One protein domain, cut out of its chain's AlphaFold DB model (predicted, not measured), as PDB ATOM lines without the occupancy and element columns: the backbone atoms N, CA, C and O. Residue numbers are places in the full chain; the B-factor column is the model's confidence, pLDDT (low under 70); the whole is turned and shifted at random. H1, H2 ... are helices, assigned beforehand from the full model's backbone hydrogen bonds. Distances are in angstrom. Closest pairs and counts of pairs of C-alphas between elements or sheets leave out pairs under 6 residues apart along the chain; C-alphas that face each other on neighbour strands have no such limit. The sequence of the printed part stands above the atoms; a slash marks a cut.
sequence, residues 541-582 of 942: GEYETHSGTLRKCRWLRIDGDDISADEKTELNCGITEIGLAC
ATOM      1  N   GLY A 541      43.499  47.637   6.289       94.31
ATOM      2  CA  GLY A 541      42.910  47.220   5.017       94.31
ATOM      3  C   GLY A 541      42.134  45.904   5.077       94.31
ATOM      4  O   GLY A 541      41.838  45.372   6.151       94.31
ATOM      5  N   GLU A 542      41.775  45.412   3.894       96.25
ATOM      6  CA  GLU A 542      41.352  44.035   3.630       96.25
ATOM      7  C   GLU A 542      42.290  43.491   2.549       96.25
ATOM      8  O   GLU A 542      42.442  44.133   1.513       96.25
ATOM      9  N   TYR A 543      42.921  42.352   2.822       97.19
ATOM     10  CA  TYR A 543      44.063  41.810   2.084       97.19
ATOM     11  C   TYR A 543      43.834  40.339   1.737       97.19
ATOM     12  O   TYR A 543      43.126  39.632   2.462       97.19
ATOM     13  N   GLU A 544      44.420  39.869   0.643       94.06
ATOM     14  CA  GLU A 544      44.217  38.518   0.128       94.06
ATOM     15  C   GLU A 544      44.895  37.441   0.998       94.06
ATOM     16  O   GLU A 544      46.074  37.516   1.356       94.06
ATOM     17  N   THR A 545      44.102  36.429   1.357       96.44
ATOM     18  CA  THR A 545      44.524  35.207   2.063       96.44
ATOM     19  C   THR A 545      44.970  34.120   1.086       96.44
ATOM     20  O   THR A 545      44.626  34.161  -0.092       96.44
ATOM     21  N   HIS A 546      45.622  33.071   1.592       93.69
ATOM     22  CA  HIS A 546      46.000  31.868   0.828       93.69
ATOM     23  C   HIS A 546      44.841  31.200   0.054       93.69
ATOM     24  O   HIS A 546      45.071  30.443  -0.883       93.69
ATOM     25  N   SER A 547      43.592  31.469   0.449       91.25
ATOM     26  CA  SER A 547      42.363  30.956  -0.171       91.25
ATOM     27  C   SER A 547      41.713  31.937  -1.162       91.25
ATOM     28  O   SER A 547      40.569  31.731  -1.567       91.25
ATOM     29  N   GLY A 548      42.400  33.022  -1.538       91.38
ATOM     30  CA  GLY A 548      41.887  34.033  -2.470       91.38
ATOM     31  C   GLY A 548      40.740  34.879  -1.903       91.38
ATOM     32  O   GLY A 548      39.896  35.379  -2.647       91.38
ATOM     33  N   THR A 549      40.638  34.996  -0.570       95.31
ATOM     34  CA  THR A 549      39.596  35.809   0.088       95.31
ATOM     35  C   THR A 549      40.192  37.018   0.795       95.31
ATOM     36  O   THR A 549      41.166  36.885   1.534       95.31
ATOM     37  N   LEU A 550      39.587  38.195   0.604       96.06
ATOM     38  CA  LEU A 550      39.993  39.429   1.281       96.06
ATOM     39  C   LEU A 550      39.577  39.402   2.761       96.06
ATOM     40  O   LEU A 550      38.400  39.200   3.076       96.06
ATOM     41  N   ARG A 551      40.531  39.601   3.680       97.75
ATOM     42  CA  ARG A 551      40.324  39.605   5.143       97.75
ATOM     43  C   ARG A 551      41.148  40.708   5.822       97.75
ATOM     44  O   ARG A 551      42.128  41.194   5.274       97.75
ATOM     45  N   LYS A 552      40.765  41.105   7.040       97.69
ATOM     46  CA  LYS A 552      41.545  42.037   7.890       97.69
ATOM     47  C   LYS A 552      42.480  41.255   8.798       97.69
ATOM     48  O   LYS A 552      42.088  40.173   9.223       97.69
ATOM     49  N   CYS A 553      43.606  41.837   9.208       97.25
ATOM     50  CA  CYS A 553      44.615  41.207  10.074       97.25
ATOM     51  C   CYS A 553      44.047  40.406  11.254       97.25
ATOM     52  O   CYS A 553      44.394  39.244  11.449       97.25
ATOM     53  N   ARG A 554      43.056  40.967  11.961       96.62
ATOM     54  CA  ARG A 554      42.349  40.303  13.071       96.62
ATOM     55  C   ARG A 554      41.797  38.900  12.737       96.62
ATOM     56  O   ARG A 554      41.611  38.116  13.658       96.62
ATOM     57  N   TRP A 555      41.521  38.577  11.471       97.25
ATOM     58  CA  TRP A 555      41.065  37.250  11.037       97.25
ATOM     59  C   TRP A 555      42.092  36.139  11.297       97.25
ATOM     60  O   TRP A 555      41.681  35.028  11.612       97.25
ATOM     61  N   LEU A 556      43.396  36.436  11.222       95.94
ATOM     62  CA  LEU A 556      44.451  35.467  11.540       95.94
ATOM     63  C   LEU A 556      44.384  35.076  13.033       95.94
ATOM     64  O   LEU A 556      44.367  33.897  13.354       95.94
ATOM     65  N   ARG A 557      44.185  36.054  13.937       94.25
ATOM     66  CA  ARG A 557      44.004  35.855  15.397       94.25
ATOM     67  C   ARG A 557      42.606  35.340  15.816       94.25
ATOM     68  O   ARG A 557      42.211  35.532  16.967       94.25
ATOM     69  N   ILE A 558      41.804  34.778  14.908       94.31
ATOM     70  CA  ILE A 558      40.465  34.238  15.209       94.31
ATOM     71  C   ILE A 558      40.401  32.777  14.765       94.31
ATOM     72  O   ILE A 558      40.485  32.483  13.571       94.31
ATOM     73  N   ASP A 559      40.173  31.866  15.709       89.88
ATOM     74  CA  ASP A 559      39.787  30.487  15.401       89.88
ATOM     75  C   ASP A 559      38.469  30.460  14.619       89.88
ATOM     76  O   ASP A 559      37.520  31.182  14.938       89.88
ATOM     77  N   GLY A 560      38.427  29.649  13.563       83.44
ATOM     78  CA  GLY A 560      37.220  29.383  12.786       83.44
ATOM     79  C   GLY A 560      36.812  27.925  12.944       83.44
ATOM     80  O   GLY A 560      37.642  27.094  13.299       83.44
ATOM     81  N   ASP A 561      35.552  27.614  12.642       70.31
ATOM     82  CA  ASP A 561      35.018  26.253  12.781       70.31
ATOM     83  C   ASP A 561      35.771  25.217  11.913       70.31
ATOM     84  O   ASP A 561      35.846  24.048  12.288       70.31
ATOM     85  N   ASP A 562      36.361  25.658  10.792       83.12
ATOM     86  CA  ASP A 562      37.068  24.813   9.814       83.12
ATOM     87  C   ASP A 562      38.613  24.888   9.880       83.12
ATOM     88  O   ASP A 562      39.276  24.088   9.227       83.12
ATOM     89  N   ILE A 563      39.201  25.872  10.579       89.25
ATOM     90  CA  ILE A 563      40.658  26.147  10.564       89.25
ATOM     91  C   ILE A 563      41.083  27.001  11.774       89.25
ATOM     92  O   ILE A 563      40.421  27.995  12.103       89.25
ATOM     93  N   SER A 564      42.203  26.658  12.419       94.88
ATOM     94  CA  SER A 564      42.705  27.314  13.649       94.88
ATOM     95  C   SER A 564      43.342  28.696  13.409       94.88
ATOM     96  O   SER A 564      43.515  29.121  12.263       94.88
ATOM     97  N   ALA A 565      43.633  29.464  14.462       94.56
ATOM     98  CA  ALA A 565      44.389  30.721  14.356       94.56
ATOM     99  C   ALA A 565      45.873  30.496  13.985       94.56
ATOM    100  O   ALA A 565      46.430  31.242  13.175       94.56
ATOM    101  N   ASP A 566      46.493  29.443  14.517       92.56
ATOM    102  CA  ASP A 566      47.908  29.132  14.281       92.56
ATOM    103  C   ASP A 566      48.140  28.679  12.829       92.56
ATOM    104  O   ASP A 566      48.980  29.232  12.127       92.56
ATOM    105  N   GLU A 567      47.291  27.788  12.316       93.38
ATOM    106  CA  GLU A 567      47.310  27.310  10.922       93.38
ATOM    107  C   GLU A 567      47.020  28.437   9.912       93.38
ATOM    108  O   GLU A 567      47.629  28.511   8.844       93.38
ATOM    109  N   LYS A 568      46.147  29.400  10.259       96.75
ATOM    110  CA  LYS A 568      45.992  30.639   9.470       96.75
ATOM    111  C   LYS A 568      47.270  31.468   9.448       96.75
ATOM    112  O   LYS A 568      47.549  32.093   8.427       96.75
ATOM    113  N   THR A 569      47.988  31.523  10.564       94.75
ATOM    114  CA  THR A 569      49.225  32.295  10.711       94.75
ATOM    115  C   THR A 569      50.326  31.656   9.862       94.75
ATOM    116  O   THR A 569      50.889  32.336   9.007       94.75
ATOM    117  N   GLU A 570      50.530  30.342   9.981       92.38
ATOM    118  CA  GLU A 570      51.475  29.551   9.178       92.38
ATOM    119  C   GLU A 570      51.203  29.656   7.667       92.38
ATOM    120  O   GLU A 570      52.092  30.013   6.898       92.38
ATOM    121  N   LEU A 571      49.955  29.455   7.227       94.06
ATOM    122  CA  LEU A 571      49.586  29.501   5.805       94.06
ATOM    123  C   LEU A 571      49.594  30.912   5.185       94.06
ATOM    124  O   LEU A 571      49.174  31.063   4.038       94.06
ATOM    125  N   ASN A 572      49.929  31.977   5.923       94.62
ATOM    126  CA  ASN A 572      49.820  33.351   5.408       94.62
ATOM    127  C   ASN A 572      51.026  34.232   5.727       94.62
ATOM    128  O   ASN A 572      51.491  34.934   4.831       94.62
ATOM    129  N   CYS A 573      51.524  34.236   6.965       95.50
ATOM    130  CA  CYS A 573      52.545  35.178   7.423       95.50
ATOM    131  C   CYS A 573      53.831  35.110   6.588       95.50
ATOM    132  O   CYS A 573      54.411  34.049   6.392       95.50
ATOM    133  N   GLY A 574      54.252  36.258   6.046       87.88
ATOM    134  CA  GLY A 574      55.384  36.349   5.116       87.88
ATOM    135  C   GLY A 574      55.167  35.750   3.713       87.88
ATOM    136  O   GLY A 574      56.068  35.868   2.887       87.88
ATOM    137  N   ILE A 575      54.009  35.140   3.424       90.19
ATOM    138  CA  ILE A 575      53.710  34.443   2.156       90.19
ATOM    139  C   ILE A 575      52.649  35.190   1.333       90.19
ATOM    140  O   ILE A 575      52.813  35.376   0.129       90.19
ATOM    141  N   THR A 576      51.545  35.602   1.961       94.06
ATOM    142  CA  THR A 576      50.365  36.177   1.286       94.06
ATOM    143  C   THR A 576      50.225  37.674   1.561       94.06
ATOM    144  O   THR A 576      50.876  38.210   2.458       94.06
ATOM    145  N   GLU A 577      49.364  38.378   0.814       95.25
ATOM    146  CA  GLU A 577      49.180  39.830   0.984       95.25
ATOM    147  C   GLU A 577      48.800  40.180   2.431       95.25
ATOM    148  O   GLU A 577      49.403  41.074   3.028       95.25
ATOM    149  N   ILE A 578      47.879  39.423   3.044       96.88
ATOM    150  CA  ILE A 578      47.534  39.616   4.458       96.88
ATOM    151  C   ILE A 578      48.716  39.333   5.395       96.88
ATOM    152  O   ILE A 578      48.911  40.056   6.366       96.88
ATOM    153  N   GLY A 579      49.542  38.329   5.104       94.56
ATOM    154  CA  GLY A 579      50.695  37.989   5.935       94.56
ATOM    155  C   GLY A 579      51.876  38.952   5.829       94.56
ATOM    156  O   GLY A 579      52.748  38.929   6.694       94.56
ATOM    157  N   LEU A 580      51.907  39.794   4.794       94.00
ATOM    158  CA  LEU A 580      52.854  40.903   4.642       94.00
ATOM    159  C   LEU A 580      52.287  42.214   5.218       94.00
ATOM    160  O   LEU A 580      53.027  43.031   5.761       94.00
ATOM    161  N   ALA A 581      50.968  42.414   5.138       95.50
ATOM    162  CA  ALA A 581      50.284  43.602   5.646       95.50
ATOM    163  C   ALA A 581      50.125  43.639   7.180       95.50
ATOM    164  O   ALA A 581      49.970  44.719   7.763       95.50
ATOM    165  N   CYS A 582      50.132  42.476   7.834       96.50
ATOM    166  CA  CYS A 582      49.695  42.295   9.218       96.50
ATOM    167  C   CYS A 582      50.850  41.930  10.163       96.50
ATOM    168  O   CYS A 582      50.849  40.878  10.801       96.50
TER     169      CYS A 582
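AT A GLANCE: This is residues 541 to 582 of the 942 residues of an uncharacterized protein of Thalassiosira oceanica (UniProt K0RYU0). This is a small domain with little regular structure: a long winding stretch, residues 541 to 564, folds back on itself near its beginning, and two short helices, H1 and H2, follow it. Residues 543 to 544 pair antiparallel with residues 550 to 551, too short to be named strands. The printed part has 42 residues, with H1 then H2 and no named strand; the class is all helix, with 11 residues in named elements. It is compact, with a radius of gyration of the C-alphas of 8.9 A and spans of 23 by 16 by 16 A.

IN THESE COORDINATES: C-alpha 541 is at (42.910, 47.220, 5.017). H1, residues 565 to 570, begins at C-alpha 565 (44.389, 30.721, 14.356) and is 8.9 A long from first to last C-alpha. H2, residues 577 to 581, ends at C-alpha 581 (50.284, 43.602, 5.646).

HOW THE PARTS SIT: H1 and H2 are close but not clearly touching; their closest C-alphas, of Thr 569 and Gly 579, are 7.6 A apart. In H1 and H2 every O i to N i+4 pair is within hydrogen-bond range.

THE WHOLE: The C-alphas farthest apart, of Asp 561 and Leu 580, are 24.5 A apart. The printed part has no cut, the link from H1 to H2 is short, and no printed residue is under 70 in pLDDT.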